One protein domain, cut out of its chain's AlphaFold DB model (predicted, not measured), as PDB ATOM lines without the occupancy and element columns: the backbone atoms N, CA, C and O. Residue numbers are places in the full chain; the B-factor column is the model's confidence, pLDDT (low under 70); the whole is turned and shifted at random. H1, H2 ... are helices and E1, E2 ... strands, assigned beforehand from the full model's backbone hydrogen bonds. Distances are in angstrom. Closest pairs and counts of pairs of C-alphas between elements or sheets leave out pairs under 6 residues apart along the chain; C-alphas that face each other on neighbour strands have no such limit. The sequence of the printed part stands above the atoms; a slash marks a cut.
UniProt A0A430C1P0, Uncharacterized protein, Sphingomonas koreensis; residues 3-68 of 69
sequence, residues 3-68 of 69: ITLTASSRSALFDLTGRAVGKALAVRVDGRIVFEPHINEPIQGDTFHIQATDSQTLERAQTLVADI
ATOM      1  N   ILE A   3      41.156 120.502  62.307       83.81
ATOM      2  CA  ILE A   3      40.647 120.863  63.636       83.81
ATOM      3  C   ILE A   3      39.739 119.737  64.109       83.81
ATOM      4  O   ILE A   3      38.869 119.312  63.349       83.81
ATOM      5  N   THR A   4      39.916 119.274  65.344       87.19
ATOM      6  CA  THR A   4      38.957 118.376  65.997       87.19
ATOM      7  C   THR A   4      37.899 119.214  66.703       87.19
ATOM      8  O   THR A   4      38.221 120.102  67.484       87.19
ATOM      9  N   LEU A   5      36.633 118.957  66.400       85.81
ATOM     10  CA  LEU A   5      35.495 119.669  66.960       85.81
ATOM     11  C   LEU A   5      35.033 118.987  68.248       85.81
ATOM     12  O   LEU A   5      34.898 117.765  68.312       85.81
ATOM     13  N   THR A   6      34.716 119.789  69.261       89.81
ATOM     14  CA  THR A   6      33.950 119.317  70.419       89.81
ATOM     15  C   THR A   6      32.522 118.960  69.997       89.81
ATOM     16  O   THR A   6      32.035 119.396  68.950       89.81
ATOM     17  N   ALA A   7      31.803 118.193  70.824       87.75
ATOM     18  CA  ALA A   7      30.423 117.811  70.522       87.75
ATOM     19  C   ALA A   7      29.492 119.027  70.331       87.75
ATOM     20  O   ALA A   7      28.666 119.022  69.420       87.75
ATOM     21  N   SER A   8      29.661 120.081  71.137       89.69
ATOM     22  CA  SER A   8      28.883 121.320  71.025       89.69
ATOM     23  C   SER A   8      29.196 122.082  69.735       89.69
ATOM     24  O   SER A   8      28.273 122.471  69.020       89.69
ATOM     25  N   SER A   9      30.478 122.238  69.391       89.38
ATOM     26  CA  SER A   9      30.898 122.891  68.146       89.38
ATOM     27  C   SER A   9      30.440 122.122  66.910       89.38
ATOM     28  O   SER A   9      30.038 122.733  65.923       89.38
ATOM     29  N   ARG A  10      30.434 120.784  66.969       91.19
ATOM     30  CA  ARG A  10      29.912 119.926  65.900       91.19
ATOM     31  C   ARG A  10      28.431 120.191  65.640       91.19
ATOM     32  O   ARG A  10      28.050 120.435  64.499       91.19
ATOM     33  N   SER A  11      27.605 120.168  66.688       92.12
ATOM     34  CA  SER A  11      26.167 120.434  66.564       92.12
ATOM     35  C   SER A  11      25.895 121.849  66.050       92.12
ATOM     36  O   SER A  11      25.110 122.018  65.122       92.12
ATOM     37  N   ALA A  12      26.601 122.855  66.576       92.31
ATOM     38  CA  ALA A  12      26.447 124.237  66.128       92.31
ATOM     39  C   ALA A  12      26.845 124.429  64.653       92.31
ATOM     40  O   ALA A  12      26.149 125.123  63.911       92.31
ATOM     41  N   LEU A  13      27.940 123.800  64.210       91.81
ATOM     42  CA  LEU A  13      28.387 123.871  62.820       91.81
ATOM     43  C   LEU A  13      27.400 123.178  61.872       91.81
ATOM     44  O   LEU A  13      27.108 123.715  60.801       91.81
ATOM     45  N   PHE A  14      26.858 122.026  62.269       94.12
ATOM     46  CA  PHE A  14      25.836 121.319  61.501       94.12
ATOM     47  C   PHE A  14      24.572 122.174  61.329       94.12
ATOM     48  O   PHE A  14      24.117 122.384  60.205       94.12
ATOM     49  N   ASP A  15      24.053 122.744  62.420       95.00
ATOM     50  CA  ASP A  15      22.856 123.589  62.385       95.00
ATOM     51  C   ASP A  15      23.067 124.860  61.549       95.00
ATOM     52  O   ASP A  15      22.182 125.270  60.792       95.00
ATOM     53  N   LEU A  16      24.247 125.483  61.664       93.19
ATOM     54  CA  LEU A  16      24.614 126.667  60.888       93.19
ATOM     55  C   LEU A  16      24.672 126.352  59.390       93.19
ATOM     56  O   LEU A  16      24.049 127.044  58.584       93.19
ATOM     57  N   THR A  17      25.417 125.311  59.017       94.38
ATOM     58  CA  THR A  17      25.642 124.953  57.610       94.38
ATOM     59  C   THR A  17      24.386 124.395  56.954       94.38
ATOM     60  O   THR A  17      24.111 124.731  55.804       94.38
ATOM     61  N   GLY A  18      23.546 123.664  57.691       95.44
ATOM     62  CA  GLY A  18      22.265 123.173  57.181       95.44
ATOM     63  C   GLY A  18      21.290 124.277  56.773       95.44
ATOM     64  O   GLY A  18      20.517 124.102  55.835       95.44
ATOM     65  N   ARG A  19      21.365 125.454  57.406       96.12
ATOM     66  CA  ARG A  19      20.551 126.634  57.051       96.12
ATOM     67  C   ARG A  19      21.203 127.530  55.995       96.12
ATOM     68  O   ARG A  19      20.599 128.513  55.564       96.12
ATOM     69  N   ALA A  20      22.444 127.234  55.619       95.31
ATOM     70  CA  ALA A  20      23.279 128.081  54.776       95.31
ATOM     71  C   ALA A  20      23.808 127.359  53.526       95.31
ATOM     72  O   ALA A  20      24.722 127.866  52.880       95.31
ATOM     73  N   VAL A  21      23.223 126.216  53.153       95.19
ATOM     74  CA  VAL A  21      23.529 125.531  51.889       95.19
ATOM     75  C   VAL A  21      23.396 126.503  50.711       95.19
ATOM     76  O   VAL A  21      22.449 127.287  50.632       95.19
ATOM     77  N   GLY A  22      24.385 126.478  49.817       92.81
ATOM     78  CA  GLY A  22      24.521 127.393  48.684       92.81
ATOM     79  C   GLY A  22      25.200 128.727  49.014       92.81
ATOM     80  O   GLY A  22      25.441 129.516  48.104       92.81
ATOM     81  N   LYS A  23      25.534 129.000  50.284       95.50
ATOM     82  CA  LYS A  23      26.274 130.203  50.700       95.50
ATOM     83  C   LYS A  23      27.753 129.904  50.933       95.50
ATOM     84  O   LYS A  23      28.147 128.759  51.145       95.50
ATOM     85  N   ALA A  24      28.563 130.957  50.939       92.44
ATOM     86  CA  ALA A  24      29.960 130.889  51.347       92.44
ATOM     87  C   ALA A  24      30.095 130.803  52.879       92.44
ATOM     88  O   ALA A  24      29.400 131.509  53.614       92.44
ATOM     89  N   LEU A  25      31.013 129.962  53.359       91.00
ATOM     90  CA  LEU A  25      31.402 129.852  54.764       91.00
ATOM     91  C   LEU A  25      32.761 130.523  54.973       91.00
ATOM     92  O   LEU A  25      33.799 129.887  54.834       91.00
ATOM     93  N   ALA A  26      32.768 131.802  55.334       90.25
ATOM     94  CA  ALA A  26      34.014 132.501  55.628       90.25
ATOM     95  C   ALA A  26      34.588 132.068  56.988       90.25
ATOM     96  O   ALA A  26      34.029 132.377  58.042       90.25
ATOM     97  N   VAL A  27      35.744 131.410  56.971       85.94
ATOM     98  CA  VAL A  27      36.562 131.155  58.160       85.94
ATOM     99  C   VAL A  27      37.505 132.331  58.351       85.94
ATOM    100  O   VAL A  27      38.251 132.705  57.441       85.94
ATOM    101  N   ARG A  28      37.460 132.922  59.547       87.06
ATOM    102  CA  ARG A  28      38.261 134.090  59.903       87.06
ATOM    103  C   ARG A  28      39.204 133.781  61.052       87.06
ATOM    104  O   ARG A  28      38.796 133.174  62.035       87.06
ATOM    105  N   VAL A  29      40.436 134.252  60.924       81.00
ATOM    106  CA  VAL A  29      41.501 134.147  61.924       81.00
ATOM    107  C   VAL A  29      42.041 135.557  62.134       81.00
ATOM    108  O   VAL A  29      42.402 136.220  61.160       81.00
ATOM    109  N   ASP A  30      41.988 136.064  63.366       82.81
ATOM    110  CA  ASP A  30      42.326 137.458  63.706       82.81
ATOM    111  C   ASP A  30      41.658 138.497  62.783       82.81
ATOM    112  O   ASP A  30      42.265 139.461  62.316       82.81
ATOM    113  N   GLY A  31      40.385 138.260  62.449       83.81
ATOM    114  CA  GLY A  31      39.589 139.135  61.583       83.81
ATOM    115  C   GLY A  31      39.887 139.032  60.081       83.81
ATOM    116  O   GLY A  31      39.166 139.638  59.289       83.81
ATOM    117  N   ARG A  32      40.882 138.244  59.655       83.06
ATOM    118  CA  ARG A  32      41.198 138.007  58.237       83.06
ATOM    119  C   ARG A  32      40.524 136.739  57.734       83.06
ATOM    120  O   ARG A  32      40.548 135.726  58.423       83.06
ATOM    121  N   ILE A  33      39.940 136.785  56.537       85.25
ATOM    122  CA  ILE A  33      39.396 135.589  55.880       85.25
ATOM    123  C   ILE A  33      40.568 134.741  55.391       85.25
ATOM    124  O   ILE A  33      41.412 135.227  54.642       85.25
ATOM    125  N   VAL A  34      40.611 133.488  55.833       81.94
ATOM    126  CA  VAL A  34      41.681 132.533  55.502       81.94
ATOM    127  C   VAL A  34      41.200 131.405  54.598       81.94
ATOM    128  O   VAL A  34      41.997 130.749  53.935       81.94
ATOM    129  N   PHE A  35      39.889 131.168  54.591       83.81
ATOM    130  CA  PHE A  35      39.240 130.101  53.849       83.81
ATOM    131  C   PHE A  35      37.767 130.468  53.653       83.81
ATOM    132  O   PHE A  35      37.120 130.925  54.593       83.81
ATOM    133  N   GLU A  36      37.244 130.307  52.440       88.88
ATOM    134  CA  GLU A  36      35.863 130.675  52.101       88.88
ATOM    135  C   GLU A  36      35.243 129.666  51.113       88.88
ATOM    136  O   GLU A  36      35.026 129.971  49.939       88.88
ATOM    137  N   PRO A  37      35.008 128.411  51.535       86.44
ATOM    138  CA  PRO A  37      34.349 127.417  50.700       86.44
ATOM    139  C   PRO A  37      32.856 127.713  50.541       86.44
ATOM    140  O   PRO A  37      32.224 128.333  51.397       86.44
ATOM    141  N   HIS A  38      32.266 127.175  49.476       92.62
ATOM    142  CA  HIS A  38      30.815 127.091  49.352       92.62
ATOM    143  C   HIS A  38      30.286 125.900  50.154       92.62
ATOM    144  O   HIS A  38      30.833 124.798  50.092       92.62
ATOM    145  N   ILE A  39      29.205 126.124  50.898       93.38
ATOM    146  CA  ILE A  39      28.501 125.074  51.627       93.38
ATOM    147  C   ILE A  39      27.651 124.301  50.620       93.38
ATOM    148  O   ILE A  39      26.583 124.761  50.216       93.38
ATOM    149  N   ASN A  40      28.123 123.126  50.218       92.56
ATOM    150  CA  ASN A  40      27.378 122.242  49.315       92.56
ATOM    151  C   ASN A  40      26.362 121.382  50.076       92.56
ATOM    152  O   ASN A  40      25.284 121.090  49.569       92.56
ATOM    153  N   GLU A  41      26.703 121.010  51.307       94.06
ATOM    154  CA  GLU A  41      25.893 120.181  52.190       94.06
ATOM    155  C   GLU A  41      26.171 120.549  53.657       94.06
ATOM    156  O   GLU A  41      27.200 121.176  53.948       94.06
ATOM    157  N   PRO A  42      25.266 120.204  54.590       93.88
ATOM    158  CA  PRO A  42      25.516 120.399  56.010       93.88
ATOM    159  C   PRO A  42      26.791 119.662  56.435       93.88
ATOM    160  O   PRO A  42      26.952 118.472  56.163       93.88
ATOM    161  N   ILE A  43      27.687 120.353  57.135       90.38
ATOM    162  CA  ILE A  43      28.960 119.765  57.551       90.38
ATOM    163  C   ILE A  43      28.706 118.819  58.720       90.38
ATOM    164  O   ILE A  43      28.302 119.233  59.807       90.38
ATOM    165  N   GLN A  44      28.975 117.540  58.479       87.06
ATOM    166  CA  GLN A  44      28.891 116.469  59.461       87.06
ATOM    167  C   GLN A  44      30.283 115.881  59.702       87.06
ATOM    168  O   GLN A  44      31.058 115.680  58.771       87.06
ATOM    169  N   GLY A  45      30.596 115.583  60.962       84.81
ATOM    170  CA  GLY A  45      31.831 114.903  61.341       84.81
ATOM    171  C   GLY A  45      32.597 115.608  62.451       84.81
ATOM    172  O   GLY A  45      32.375 116.773  62.762       84.81
ATOM    173  N   ASP A  46      33.521 114.871  63.056       86.25
ATOM    174  CA  ASP A  46      34.286 115.349  64.209       86.25
ATOM    175  C   ASP A  46      35.422 116.286  63.830       86.25
ATOM    176  O   ASP A  46      36.080 116.828  64.711       86.25
ATOM    177  N   THR A  47      35.694 116.461  62.535       83.38
ATOM    178  CA  THR A  47      36.846 117.239  62.097       83.38
ATOM    179  C   THR A  47      36.534 118.196  60.977       83.38
ATOM    180  O   THR A  47      35.918 117.817  59.986       83.38
ATOM    181  N   PHE A  48      37.051 119.410  61.116       84.38
ATOM    182  CA  PHE A  48      36.923 120.482  60.148       84.38
ATOM    183  C   PHE A  48      38.281 120.753  59.500       84.38
ATOM    184  O   PHE A  48      39.297 120.889  60.187       84.38
ATOM    185  N   HIS A  49      38.324 120.752  58.168       83.81
ATOM    186  CA  HIS A  49      39.566 120.927  57.415       83.81
ATOM    187  C   HIS A  49      39.625 122.337  56.849       83.81
ATOM    188  O   HIS A  49      38.723 122.773  56.143       83.81
ATOM    189  N   ILE A  50      40.720 123.028  57.145       79.56
ATOM    190  CA  ILE A  50      41.029 124.343  56.594       79.56
ATOM    191  C   ILE A  50      42.151 124.166  55.581       79.56
ATOM    192  O   ILE A  50      43.226 123.647  55.910       79.56
ATOM    193  N   GLN A  51      41.899 124.606  54.355       76.38
ATOM    194  CA  GLN A  51      42.913 124.752  53.321       76.38
ATOM    195  C   GLN A  51      43.189 126.245  53.159       76.38
ATOM    196  O   GLN A  51      42.257 127.020  52.980       76.38
ATOM    197  N   ALA A  52      44.453 126.645  53.233       72.06
ATOM    198  CA  ALA A  52      44.873 127.991  52.871       72.06
ATOM    199  C   ALA A  52      45.939 127.883  51.784       72.06
ATOM    200  O   ALA A  52      46.649 126.877  51.696       72.06
ATOM    201  N   THR A  53      46.021 128.906  50.943       73.31
ATOM    202  CA  THR A  53      46.999 128.988  49.855       73.31
ATOM    203  C   THR A  53      48.392 129.371  50.348       73.31
ATOM    204  O   THR A  53      49.361 129.159  49.623       73.31
ATOM    205  N   ASP A  54      48.510 129.890  51.574       76.06
ATOM    206  CA  ASP A  54      49.774 130.261  52.197       76.06
ATOM    207  C   ASP A  54      50.005 129.527  53.531       76.06
ATOM    208  O   ASP A  54      49.105 129.352  54.359       76.06
ATOM    209  N   SER A  55      51.245 129.085  53.742       75.94
ATOM    210  CA  SER A  55      51.644 128.301  54.915       75.94
ATOM    211  C   SER A  55      51.570 129.105  56.218       75.94
ATOM    212  O   SER A  55      51.245 128.549  57.263       75.94
ATOM    213  N   GLN A  56      51.808 130.418  56.155       79.06
ATOM    214  CA  GLN A  56      51.826 131.305  57.322       79.06
ATOM    215  C   GLN A  56      50.430 131.449  57.950       79.06
ATOM    216  O   GLN A  56      50.281 131.518  59.171       79.06
ATOM    217  N   THR A  57      49.389 131.469  57.124       72.62
ATOM    218  CA  THR A  57      47.995 131.468  57.559       72.62
ATOM    219  C   THR A  57      47.608 130.153  58.227       72.62
ATOM    220  O   THR A  57      46.910 130.171  59.244       72.62
ATOM    221  N   LEU A  58      48.079 129.012  57.707       75.62
ATOM    222  CA  LEU A  58      47.855 127.714  58.350       75.62
ATOM    223  C   LEU A  58      48.544 127.634  59.716       75.62
ATOM    224  O   LEU A  58      47.925 127.154  60.660       75.62
ATOM    225  N   GLU A  59      49.774 128.139  59.843       79.94
ATOM    226  CA  GLU A  59      50.495 128.187  61.121       79.94
ATOM    227  C   GLU A  59      49.776 129.066  62.153       79.94
ATOM    228  O   GLU A  59      49.537 128.627  63.276       79.94
ATOM    229  N   ARG A  60      49.338 130.272  61.766       75.00
ATOM    230  CA  ARG A  60      48.555 131.154  62.652       75.00
ATOM    231  C   ARG A  60      47.255 130.512  63.120       75.00
ATOM    232  O   ARG A  60      46.923 130.578  64.302       75.00
ATOM    233  N   ALA A  61      46.530 129.876  62.202       73.06
ATOM    234  CA  ALA A  61      45.308 129.159  62.535       73.06
ATOM    235  C   ALA A  61      45.586 128.005  63.515       73.06
ATOM    236  O   ALA A  61      44.812 127.809  64.450       73.06
ATOM    237  N   GLN A  62      46.696 127.274  63.348       75.94
ATOM    238  CA  GLN A  62      47.100 126.207  64.270       75.94
ATOM    239  C   GLN A  62      47.384 126.734  65.677       75.94
ATOM    240  O   GLN A  62      46.900 126.137  66.637       75.94
ATOM    241  N   THR A  63      48.114 127.847  65.805       73.00
ATOM    242  CA  THR A  63      48.401 128.462  67.109       73.00
ATOM    243  C   THR A  63      47.118 128.845  67.841       73.00
ATOM    244  O   THR A  63      46.948 128.488  68.999       73.00
ATOM    245  N   LEU A  64      46.173 129.493  67.157       68.00
ATOM    246  CA  LEU A  64      44.933 129.964  67.782       68.00
ATOM    247  C   LEU A  64      43.975 128.833  68.167       68.00
ATOM    248  O   LEU A  64      43.224 128.957  69.127       68.00
ATOM    249  N   VAL A  65      43.987 127.718  67.435       67.06
ATOM    250  CA  VAL A  65      43.160 126.548  67.770       67.06
ATOM    251  C   VAL A  65      43.713 125.783  68.973       67.06
ATOM    252  O   VAL A  65      42.926 125.202  69.720       67.06
ATOM    253  N   ALA A  66      45.032 125.801  69.188       62.69
ATOM    254  CA  ALA A  66      45.649 125.182  70.359       62.69
ATOM    255  C   ALA A  66      45.209 125.845  71.677       62.69
ATOM    256  O   ALA A  66      45.144 125.160  72.690       62.69
ATOM    257  N   ASP A  67      44.842 127.131  71.648       57.31
ATOM    258  CA  ASP A  67      44.365 127.874  72.824       57.31
ATOM    259  C   ASP A  67      42.870 127.645  73.143       57.31
ATOM    260  O   ASP A  67      42.377 128.111  74.171       57.31
ATOM    261  N   ILE A  68      42.125 126.959  72.265       55.47
ATOM    262  CA  ILE A  68      40.664 126.757  72.378       55.47
ATOM    263  C   ILE A  68      40.306 125.290  72.706       55.47
ATOM    264  O   ILE A  68      39.181 125.020  73.136       55.47
TER     265      ILE A  68
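This is residues 3 to 68 of the 69 residues of an uncharacterized protein of Sphingomonas koreensis (UniProt A0A430C1P0). A small two-stranded hairpin, E1 and E2, lies between two helices at opposite ends of the domain's longest axis: H2 packs on the hairpin with its residues 57 to 65, while H1 is at the far end. The link after E2 swings out toward H1 and folds back into E3, a short strand away from the hairpin, with residues 3 to 4 paired beside it. The 66 printed residues hold two named helices and three named strands, in the order H1, E1, E2, E3, H2, with E1 and E2 antiparallel; the class is mixed, helices and strands. The whole is compact, with a radius of gyration of the C-alphas of 12.1 A, and spans 31 by 24 by 17 A.

The sheet has E1, residues 27 to 29, 6.9 A long, and E2, residues 32 to 35, 9.3 A long. H2, residues 55 to 66, is 16.9 A long and ends at C-alpha 66 (45.649, 125.182, 70.359). H1, residues 7 to 18, is 16.5 A long and begins at C-alpha 7 (30.423, 117.811, 70.522). E3, residues 47 to 49, is 6.6 A long.

E1 and E2 form a hairpin, antiparallel at 136 degrees, with N 27 and O 35 within hydrogen-bond range at 2.8 A. The closest C-alphas of E1 and H2, those of Val 29 and Ala 61, are 6.3 A apart. The closest of E2 and H2, those of Val 34 and Thr 57, are 6.7 A apart. E3 pairs with no named strand, but its residues 47 to 48 pair antiparallel with residues 3 to 4. H1 and E3 are only just apart, at 8.4 A between their closest C-alphas. H1 and H2 are apart. In H1 and H2 every O i to N i+4 pair is within hydrogen-bond range.

The two C-alphas farthest apart, those of Arg 19 and Gln 56, are 31.6 A apart. The printed part has no cut. The link from E2 to E3, 11 residues, is long. Mean pLDDT of the printed part is 84.3, and residues 64 to 68 are under 70.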